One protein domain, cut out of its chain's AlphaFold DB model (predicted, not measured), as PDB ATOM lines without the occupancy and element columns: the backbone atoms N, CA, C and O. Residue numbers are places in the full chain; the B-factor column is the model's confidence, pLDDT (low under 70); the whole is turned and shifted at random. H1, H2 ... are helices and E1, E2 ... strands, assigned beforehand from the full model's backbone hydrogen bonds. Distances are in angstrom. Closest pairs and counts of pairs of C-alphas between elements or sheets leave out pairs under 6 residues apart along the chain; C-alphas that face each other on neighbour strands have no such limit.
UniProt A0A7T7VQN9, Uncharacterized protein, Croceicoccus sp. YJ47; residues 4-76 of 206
ATOM      1  N   ILE A   4      11.246 -38.508 -32.468       98.19
ATOM      2  CA  ILE A   4      11.195 -39.969 -32.509       98.19
ATOM      3  C   ILE A   4      10.156 -40.398 -33.539       98.19
ATOM      4  O   ILE A   4       9.043 -39.860 -33.568       98.19
ATOM      5  N   ARG A   5      10.503 -41.377 -34.378       98.00
ATOM      6  CA  ARG A   5       9.527 -42.052 -35.237       98.00
ATOM      7  C   ARG A   5       8.818 -43.124 -34.417       98.00
ATOM      8  O   ARG A   5       9.391 -44.152 -34.071       98.00
ATOM      9  N   THR A   6       7.560 -42.882 -34.069       97.12
ATOM     10  CA  THR A   6       6.823 -43.682 -33.079       97.12
ATOM     11  C   THR A   6       6.485 -45.088 -33.565       97.12
ATOM     12  O   THR A   6       6.284 -45.981 -32.745       97.12
ATOM     13  N   ARG A   7       6.432 -45.303 -34.886       96.56
ATOM     14  CA  ARG A   7       6.072 -46.596 -35.488       96.56
ATOM     15  C   ARG A   7       7.109 -47.688 -35.224       96.56
ATOM     16  O   ARG A   7       6.729 -48.826 -34.976       96.56
ATOM     17  N   ASP A   8       8.388 -47.355 -35.328       96.56
ATOM     18  CA  ASP A   8       9.502 -48.303 -35.226       96.56
ATOM     19  C   ASP A   8      10.533 -47.902 -34.167       96.56
ATOM     20  O   ASP A   8      11.574 -48.539 -34.049       96.56
ATOM     21  N   ARG A   9      10.221 -46.860 -33.386       96.31
ATOM     22  CA  ARG A   9      11.074 -46.312 -32.330       96.31
ATOM     23  C   ARG A   9      12.447 -45.885 -32.842       96.31
ATOM     24  O   ARG A   9      13.437 -46.016 -32.137       96.31
ATOM     25  N   ARG A  10      12.532 -45.353 -34.063       97.56
ATOM     26  CA  ARG A  10      13.789 -44.775 -34.548       97.56
ATOM     27  C   ARG A  10      14.049 -43.431 -33.858       97.56
ATOM     28  O   ARG A  10      13.226 -42.517 -33.950       97.56
ATOM     29  N   PHE A  11      15.200 -43.327 -33.201       97.00
ATOM     30  CA  PHE A  11      15.724 -42.138 -32.533       97.00
ATOM     31  C   PHE A  11      17.268 -42.141 -32.637       97.00
ATOM     32  O   PHE A  11      17.849 -43.226 -32.664       97.00
ATOM     33  N   PRO A  12      17.935 -40.977 -32.733       97.38
ATOM     34  CA  PRO A  12      17.352 -39.659 -32.965       97.38
ATOM     35  C   PRO A  12      16.859 -39.497 -34.411       97.38
ATOM     36  O   PRO A  12      17.463 -39.997 -35.359       97.38
ATOM     37  N   CYS A  13      15.755 -38.769 -34.591       97.50
ATOM     38  CA  CYS A  13      15.305 -38.276 -35.892       97.50
ATOM     39  C   CYS A  13      15.318 -36.747 -35.924       97.50
ATOM     40  O   CYS A  13      15.090 -36.066 -34.920       97.50
ATOM     41  N   THR A  14      15.539 -36.197 -37.109       97.38
ATOM     42  CA  THR A  14      15.555 -34.759 -37.377       97.38
ATOM     43  C   THR A  14      14.387 -34.351 -38.276       97.38
ATOM     44  O   THR A  14      13.719 -35.177 -38.898       97.38
ATOM     45  N   LEU A  15      14.149 -33.042 -38.406       96.81
ATOM     46  CA  LEU A  15      13.207 -32.527 -39.409       96.81
ATOM     47  C   LEU A  15      13.639 -32.832 -40.848       96.81
ATOM     48  O   LEU A  15      12.789 -32.878 -41.735       96.81
ATOM     49  N   ALA A  16      14.940 -33.010 -41.096       97.31
ATOM     50  CA  ALA A  16      15.435 -33.394 -42.410       97.31
ATOM     51  C   ALA A  16      15.019 -34.832 -42.750       97.31
ATOM     52  O   ALA A  16      14.532 -35.058 -43.852       97.31
ATOM     53  N   ASP A  17      15.104 -35.758 -41.786       97.44
ATOM     54  CA  ASP A  17      14.648 -37.146 -41.959       97.44
ATOM     55  C   ASP A  17      13.147 -37.205 -42.275       97.44
ATOM     56  O   ASP A  17      12.732 -37.870 -43.222       97.44
ATOM     57  N   LEU A  18      12.340 -36.424 -41.544       97.62
ATOM     58  CA  LEU A  18      10.904 -36.292 -41.803       97.62
ATOM     59  C   LEU A  18      10.623 -35.774 -43.225       97.62
ATOM     60  O   LEU A  18       9.788 -36.329 -43.935       97.62
ATOM     61  N   ARG A  19      11.315 -34.712 -43.657       97.44
ATOM     62  CA  ARG A  19      11.149 -34.131 -45.004       97.44
ATOM     63  C   ARG A  19      11.594 -35.086 -46.108       97.44
ATOM     64  O   ARG A  19      10.986 -35.095 -47.172       97.44
ATOM     65  N   ALA A  20      12.631 -35.879 -45.859       97.62
ATOM     66  CA  ALA A  20      13.103 -36.887 -46.797       97.62
ATOM     67  C   ALA A  20      12.101 -38.045 -46.948       97.62
ATOM     68  O   ALA A  20      11.909 -38.538 -48.057       97.62
ATOM     69  N   GLU A  21      11.437 -38.457 -45.862       97.81
ATOM     70  CA  GLU A  21      10.409 -39.509 -45.887       97.81
ATOM     71  C   GLU A  21       9.096 -39.040 -46.544       97.81
ATOM     72  O   GLU A  21       8.400 -39.840 -47.172       97.81
ATOM     73  N   PHE A  22       8.777 -37.742 -46.466       97.31
ATOM     74  CA  PHE A  22       7.565 -37.146 -47.041       97.31
ATOM     75  C   PHE A  22       7.881 -35.952 -47.966       97.31
ATOM     76  O   PHE A  22       7.530 -34.814 -47.645       97.31
ATOM     77  N   PRO A  23       8.503 -36.175 -49.141       97.75
ATOM     78  CA  PRO A  23       8.984 -35.093 -50.011       97.75
ATOM     79  C   PRO A  23       7.863 -34.247 -50.635       97.75
ATOM     80  O   PRO A  23       8.098 -33.106 -51.029       97.75
ATOM     81  N   SER A  24       6.648 -34.793 -50.729       97.50
ATOM     82  CA  SER A  24       5.472 -34.088 -51.259       97.50
ATOM     83  C   SER A  24       4.764 -33.212 -50.218       97.50
ATOM     84  O   SER A  24       3.883 -32.433 -50.582       97.50
ATOM     85  N   ASP A  25       5.130 -33.327 -48.938       96.56
ATOM     86  CA  ASP A  25       4.524 -32.566 -47.847       96.56
ATOM     87  C   ASP A  25       5.377 -31.327 -47.521       96.56
ATOM     88  O   ASP A  25       6.594 -31.398 -47.344       96.56
ATOM     89  N   SER A  26       4.730 -30.167 -47.385       95.31
ATOM     90  CA  SER A  26       5.394 -28.950 -46.907       95.31
ATOM     91  C   SER A  26       5.297 -28.862 -45.383       95.31
ATOM     92  O   SER A  26       4.201 -28.769 -44.828       95.31
ATOM     93  N   PHE A  27       6.444 -28.874 -44.701       96.12
ATOM     94  CA  PHE A  27       6.517 -28.739 -43.244       96.12
ATOM     95  C   PHE A  27       6.993 -27.336 -42.849       96.12
ATOM     96  O   PHE A  27       8.047 -26.902 -43.337       96.12
ATOM     97  N   PRO A  28       6.299 -26.646 -41.920       96.38
ATOM     98  CA  PRO A  28       6.767 -25.369 -41.393       96.38
ATOM     99  C   PRO A  28       8.108 -25.543 -40.662       96.38
ATOM    100  O   PRO A  28       8.553 -26.659 -40.388       96.38
ATOM    101  N   ARG A  29       8.768 -24.428 -40.330       95.38
ATOM    102  CA  ARG A  29      10.028 -24.453 -39.566       95.38
ATOM    103  C   ARG A  29       9.863 -25.142 -38.205       95.38
ATOM    104  O   ARG A  29      10.765 -25.857 -37.784       95.38
ATOM    105  N   GLU A  30       8.704 -24.962 -37.577       96.25
ATOM    106  CA  GLU A  30       8.320 -25.573 -36.301       96.25
ATOM    107  C   GLU A  30       6.972 -26.295 -36.466       96.25
ATOM    108  O   GLU A  30       5.911 -25.696 -36.284       96.25
ATOM    109  N   PRO A  31       6.975 -27.570 -36.897       96.62
ATOM    110  CA  PRO A  31       5.754 -28.359 -37.014       96.62
ATOM    111  C   PRO A  31       5.077 -28.565 -35.663       96.62
ATOM    112  O   PRO A  31       5.727 -28.859 -34.663       96.62
ATOM    113  N   SER A  32       3.749 -28.463 -35.646       96.88
ATOM    114  CA  SER A  32       2.973 -28.745 -34.441       96.88
ATOM    115  C   SER A  32       2.993 -30.241 -34.106       96.88
ATOM    116  O   SER A  32       3.065 -31.094 -34.993       96.88
ATOM    117  N   ALA A  33       2.844 -30.575 -32.820       95.94
ATOM    118  CA  ALA A  33       2.774 -31.966 -32.365       95.94
ATOM    119  C   ALA A  33       1.668 -32.766 -33.085       95.94
ATOM    120  O   ALA A  33       1.882 -33.911 -33.471       95.94
ATOM    121  N   ALA A  34       0.513 -32.144 -33.353       96.75
ATOM    122  CA  ALA A  34      -0.584 -32.773 -34.090       96.75
ATOM    123  C   ALA A  34      -0.227 -33.088 -35.555       96.75
ATOM    124  O   ALA A  34      -0.679 -34.097 -36.095       96.75
ATOM    125  N   MET A  35       0.577 -32.241 -36.210       97.25
ATOM    126  CA  MET A  35       1.061 -32.486 -37.573       97.25
ATOM    127  C   MET A  35       2.054 -33.651 -37.603       97.25
ATOM    128  O   MET A  35       1.927 -34.534 -38.449       97.25
ATOM    129  N   LEU A  36       2.994 -33.682 -36.655       97.62
ATOM    130  CA  LEU A  36       3.980 -34.757 -36.521       97.62
ATOM    131  C   LEU A  36       3.310 -36.105 -36.213       97.62
ATOM    132  O   LEU A  36       3.607 -37.106 -36.867       97.62
ATOM    133  N   ALA A  37       2.327 -36.117 -35.306       96.81
ATOM    134  CA  ALA A  37       1.606 -37.327 -34.918       96.81
ATOM    135  C   ALA A  37       0.889 -37.993 -36.107       96.81
ATOM    136  O   ALA A  37       0.940 -39.213 -36.254       96.81
ATOM    137  N   LYS A  38       0.302 -37.202 -37.021       97.25
ATOM    138  CA  LYS A  38      -0.325 -37.704 -38.265       97.25
ATOM    139  C   LYS A  38       0.653 -38.409 -39.213       97.25
ATOM    140  O   LYS A  38       0.211 -39.078 -40.147       97.25
ATOM    141  N   ARG A  39       1.960 -38.233 -39.017       97.75
ATOM    142  CA  ARG A  39       3.033 -38.847 -39.810       97.75
ATOM    143  C   ARG A  39       3.814 -39.910 -39.039       97.75
ATOM    144  O   ARG A  39       4.786 -40.436 -39.564       97.75
ATOM    145  N   GLY A  40       3.381 -40.260 -37.826       97.38
ATOM    146  CA  GLY A  40       4.078 -41.238 -36.988       97.38
ATOM    147  C   GLY A  40       5.360 -40.692 -36.361       97.38
ATOM    148  O   GLY A  40       6.277 -41.463 -36.093       97.38
ATOM    149  N   TYR A  41       5.436 -39.377 -36.146       98.38
ATOM    150  CA  TYR A  41       6.535 -38.716 -35.446       98.38
ATOM    151  C   TYR A  41       6.028 -38.034 -34.175       98.38
ATOM    152  O   TYR A  41       4.883 -37.588 -34.105       98.38
ATOM    153  N   ALA A  42       6.894 -37.910 -33.176       98.25
ATOM    154  CA  ALA A  42       6.633 -37.122 -31.979       98.25
ATOM    155  C   ALA A  42       7.853 -36.279 -31.601       98.25
ATOM    156  O   ALA A  42       8.988 -36.632 -31.921       98.25
ATOM    157  N   ILE A  43       7.601 -35.154 -30.929       98.19
ATOM    158  CA  ILE A  43       8.648 -34.298 -30.368       98.19
ATOM    159  C   ILE A  43       9.170 -34.962 -29.098       98.19
ATOM    160  O   ILE A  43       8.375 -35.324 -28.231       98.19
ATOM    161  N   VAL A  44      10.491 -35.095 -28.990       98.19
ATOM    162  CA  VAL A  44      11.150 -35.478 -27.738       98.19
ATOM    163  C   VAL A  44      11.442 -34.203 -26.958       98.19
ATOM    164  O   VAL A  44      12.135 -33.305 -27.443       98.19
ATOM    165  N   HIS A  45      10.853 -34.093 -25.772       97.56
ATOM    166  CA  HIS A  45      11.032 -32.953 -24.883       97.56
ATOM    167  C   HIS A  45      12.252 -33.173 -23.981       97.56
ATOM    168  O   HIS A  45      12.388 -34.266 -23.435       97.56
ATOM    169  N   PRO A  46      13.119 -32.168 -23.777       97.56
ATOM    170  CA  PRO A  46      14.217 -32.295 -22.826       97.56
ATOM    171  C   PRO A  46      13.661 -32.510 -21.414       97.56
ATOM    172  O   PRO A  46      12.657 -31.899 -21.033       97.56
ATOM    173  N   SER A  47      14.322 -33.369 -20.648       97.38
ATOM    174  CA  SER A  47      14.054 -33.593 -19.228       97.38
ATOM    175  C   SER A  47      15.263 -33.127 -18.404       97.38
ATOM    176  O   SER A  47      16.376 -33.074 -18.938       97.38
ATOM    177  N   PRO A  48      15.086 -32.739 -17.127       97.50
ATOM    178  CA  PRO A  48      16.214 -32.402 -16.265       97.50
ATOM    179  C   PRO A  48      17.188 -33.578 -16.166       97.50
ATOM    180  O   PRO A  48      16.773 -34.701 -15.887       97.50
ATOM    181  N   MET A  49      18.475 -33.303 -16.372       97.38
ATOM    182  CA  MET A  49      19.528 -34.291 -16.169       97.38
ATOM    183  C   MET A  49      19.522 -34.732 -14.694       97.38
ATOM    184  O   MET A  49      19.567 -33.867 -13.812       97.38
ATOM    185  N   PRO A  50      19.420 -36.040 -14.399       97.56
ATOM    186  CA  PRO A  50      19.436 -36.532 -13.027       97.56
ATOM    187  C   PRO A  50      20.815 -36.338 -12.385       97.56
ATOM    188  O   PRO A  50      21.816 -36.123 -13.066       97.56
ATOM    189  N   ALA A  51      20.872 -36.447 -11.058       96.50
ATOM    190  CA  ALA A  51      22.140 -36.531 -10.341       96.50
ATOM    191  C   ALA A  51      22.719 -37.953 -10.441       96.50
ATOM    192  O   ALA A  51      21.984 -38.934 -10.309       96.50
ATOM    193  N   GLY A  52      24.032 -38.060 -10.631       95.44
ATOM    194  CA  GLY A  52      24.759 -39.326 -10.643       95.44
ATOM    195  C   GLY A  52      26.226 -39.142 -11.025       95.44
ATOM    196  O   GLY A  52      26.605 -38.069 -11.488       95.44
ATOM    197  N   ASP A  53      27.029 -40.190 -10.827       95.31
ATOM    198  CA  ASP A  53      28.458 -40.200 -11.174       95.31
ATOM    199  C   ASP A  53      28.662 -40.088 -12.689       95.31
ATOM    200  O   ASP A  53      29.374 -39.214 -13.180       95.31
ATOM    201  N   VAL A  54      27.997 -40.977 -13.435       96.62
ATOM    202  CA  VAL A  54      27.974 -40.981 -14.897       96.62
ATOM    203  C   VAL A  54      26.526 -40.905 -15.341       96.62
ATOM    204  O   VAL A  54      25.722 -41.790 -15.031       96.62
ATOM    205  N   VAL A  55      26.211 -39.830 -16.055       97.62
ATOM    206  CA  VAL A  55      24.882 -39.556 -16.595       97.62
ATOM    207  C   VAL A  55      25.011 -39.414 -18.102       97.62
ATOM    208  O   VAL A  55      25.673 -38.502 -18.595       97.62
ATOM    209  N   GLU A  56      24.389 -40.330 -18.828       97.31
ATOM    210  CA  GLU A  56      24.401 -40.367 -20.289       97.31
ATOM    211  C   GLU A  56      22.965 -40.259 -20.807       97.31
ATOM    212  O   GLU A  56      22.015 -40.704 -20.157       97.31
ATOM    213  N   GLU A  57      22.780 -39.628 -21.966       96.94
ATOM    214  CA  GLU A  57      21.483 -39.661 -22.644       96.94
ATOM    215  C   GLU A  57      21.213 -41.097 -23.099       96.94
ATOM    216  O   GLU A  57      22.059 -41.726 -23.733       96.94
ATOM    217  N   ALA A  58      20.042 -41.627 -22.759       96.62
ATOM    218  CA  ALA A  58      19.675 -42.977 -23.148       96.62
ATOM    219  C   ALA A  58      19.432 -43.060 -24.662       96.62
ATOM    220  O   ALA A  58      18.879 -42.140 -25.269       96.62
ATOM    221  N   ASP A  59      19.718 -44.223 -25.253       96.44
ATOM    222  CA  ASP A  59      19.485 -44.492 -26.682       96.44
ATOM    223  C   ASP A  59      18.014 -44.339 -27.111       96.44
ATOM    224  O   ASP A  59      17.711 -44.256 -28.303       96.44
ATOM    225  N   MET A  60      17.076 -44.339 -26.159       96.94
ATOM    226  CA  MET A  60      15.647 -44.220 -26.419       96.94
ATOM    227  C   MET A  60      14.988 -43.256 -25.430       96.94
ATOM    228  O   MET A  60      15.140 -43.451 -24.224       96.94
ATOM    229  N   PRO A  61      14.195 -42.273 -25.896       97.69
ATOM    230  CA  PRO A  61      13.377 -41.454 -25.011       97.69
ATOM    231  C   PRO A  61      12.284 -42.287 -24.331       97.69
ATOM    232  O   PRO A  61      11.845 -43.321 -24.839       97.69
ATOM    233  N   GLU A  62      11.783 -41.790 -23.207       97.44
ATOM    234  CA  GLU A  62      10.707 -42.417 -22.443       97.44
ATOM    235  C   GLU A  62       9.377 -41.693 -22.683       97.44
ATOM    236  O   GLU A  62       9.330 -40.476 -22.868       97.44
ATOM    237  N   PHE A  63       8.265 -42.430 -22.703       97.12
ATOM    238  CA  PHE A  63       6.934 -41.838 -22.821       97.12
ATOM    239  C   PHE A  63       6.333 -41.616 -21.430       97.12
ATOM    240  O   PHE A  63       5.808 -42.548 -20.825       97.12
ATOM    241  N   VAL A  64       6.401 -40.376 -20.940       96.94
ATOM    242  CA  VAL A  64       5.999 -39.986 -19.578       96.94
ATOM    243  C   VAL A  64       5.006 -38.829 -19.656       96.94
ATOM    244  O   VAL A  64       5.260 -37.835 -20.341       96.94
ATOM    245  N   ASP A  65       3.872 -38.954 -18.964       95.44
ATOM    246  CA  ASP A  65       2.797 -37.948 -18.914       95.44
ATOM    247  C   ASP A  65       2.272 -37.520 -20.296       95.44
ATOM    248  O   ASP A  65       2.038 -36.345 -20.578       95.44
ATOM    249  N   GLY A  66       2.099 -38.490 -21.199       95.62
ATOM    250  CA  GLY A  66       1.514 -38.252 -22.522       95.62
ATOM    251  C   GLY A  66       2.452 -37.585 -23.533       95.62
ATOM    252  O   GLY A  66       2.008 -37.220 -24.624       95.62
ATOM    253  N   ARG A  67       3.742 -37.438 -23.211       97.06
ATOM    254  CA  ARG A  67       4.765 -36.882 -24.104       97.06
ATOM    255  C   ARG A  67       6.030 -37.736 -24.091       97.06
ATOM    256  O   ARG A  67       6.365 -38.355 -23.088       97.06
ATOM    257  N   TRP A  68       6.747 -37.745 -25.210       97.94
ATOM    258  CA  TRP A  68       8.083 -38.333 -25.261       97.94
ATOM    259  C   TRP A  68       9.072 -37.371 -24.609       97.94
ATOM    260  O   TRP A  68       9.101 -36.190 -24.956       97.94
ATOM    261  N   GLN A  69       9.855 -37.862 -23.661       98.25
ATOM    262  CA  GLN A  69      10.857 -37.098 -22.931       98.25
ATOM    263  C   GLN A  69      12.227 -37.742 -23.129       98.25
ATOM    264  O   GLN A  69      12.334 -38.963 -23.230       98.25
ATOM    265  N   GLN A  70      13.268 -36.918 -23.200       98.06
ATOM    266  CA  GLN A  70      14.651 -37.376 -23.151       98.06
ATOM    267  C   GLN A  70      14.821 -38.243 -21.900       98.06
ATOM    268  O   GLN A  70      14.353 -37.871 -20.820       98.06
ATOM    269  N   ALA A  71      15.430 -39.407 -22.061       97.69
ATOM    270  CA  ALA A  71      15.710 -40.314 -20.961       97.69
ATOM    271  C   ALA A  71      17.212 -40.316 -20.677       97.69
ATOM    272  O   ALA A  71      18.018 -39.972 -21.543       97.69
ATOM    273  N   TRP A  72      17.570 -40.706 -19.461       98.00
ATOM    274  CA  TRP A  72      18.944 -40.702 -18.981       98.00
ATOM    275  C   TRP A  72      19.279 -42.063 -18.384       98.00
ATOM    276  O   TRP A  72      18.483 -42.626 -17.629       98.00
ATOM    277  N   THR A  73      20.459 -42.579 -18.695       97.69
ATOM    278  CA  THR A  73      21.059 -43.703 -17.985       97.69
ATOM    279  C   THR A  73      21.979 -43.151 -16.906       97.69
ATOM    280  O   THR A  73      22.844 -42.316 -17.163       97.69
ATOM    281  N   VAL A  74      21.771 -43.608 -15.672       97.81
ATOM    282  CA  VAL A  74      22.618 -43.253 -14.533       97.81
ATOM    283  C   VAL A  74      23.311 -44.508 -14.051       97.81
ATOM    284  O   VAL A  74      22.660 -45.520 -13.780       97.81
ATOM    285  N   ARG A  75      24.631 -44.438 -13.916       97.50
ATOM    286  CA  ARG A  75      25.412 -45.496 -13.279       97.50
ATOM    287  C   ARG A  75      26.421 -44.904 -12.309       97.50
ATOM    288  O   ARG A  75      26.847 -43.762 -12.459       97.50
ATOM    289  N   ALA A  76      26.818 -45.720 -11.340       97.44
ATOM    290  CA  ALA A  76      27.989 -45.433 -10.529       97.44
ATOM    291  C   ALA A  76      29.262 -45.558 -11.381       97.44
ATOM    292  O   ALA A  76      29.287 -46.294 -12.381       97.44
TER     293      ALA A  76
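AT A GLANCE: This is residues 4 to 76 of the 206 residues of an uncharacterized protein of Croceicoccus sp. YJ47 (UniProt A0A7T7VQN9). This is a loose rod with a small three-strand sheet, E2, E5 and E4, near its middle. A two-strand ribbon of E3 and E6 makes one end, and the short helices H1 and H2, with the long link between them, make the other. The printed part has 73 residues, under half of them in named elements, with two named helices and six named strands in the order E1 H1 H2 E2 E3 E4 E5 E6. The class is mixed, helices and strands; the sheet E2 E5 E4 is mixed and E3 with E6 antiparallel. The radius of gyration of the C-alphas is 14.1 A, and the spans are 48 by 22 by 22 A.

IN THESE COORDINATES: Find C-alpha 10 at (13.789, -44.775, -34.548), where E1, residues 10 to 13, begins. H1, residues 15 to 21, and H2, residues 33 to 37, follow. E2, residues 41 to 45, runs 12.8 A, and E3, residues 54 to 57, runs 10.2 A. After E4, residues 62 to 64, and E5, residues 67 to 69, E6, residues 72 to 75, ends at C-alpha 75 (25.412, -45.496, -13.279).

HOW THE PARTS SIT: Look first at E2 and E5, parallel, with N 45 and O 68 2.9 A apart. E5 and E4 are an antiparallel hairpin, with N 62 and O 69 at 2.9 A. E5 runs on into E6 at 40 degrees; there N 73 and O 56 of E3 are 2.8 A apart. H2 only grazes the sheet; its closest C-alpha to E2 is Leu 36, 5.8 A from Ala 42. E1 and E2 are near each other, while E1 and H1 meet only through their link. In H1 and H2 every O i to N i+4 pair is within hydrogen-bond range.

THE WHOLE: The farthest C-alphas, Ser 24 and Ala 76, are 47.9 A apart. The printed part has no cut, H1 to H2 is the long link, and no printed residue is under 70 in pLDDT.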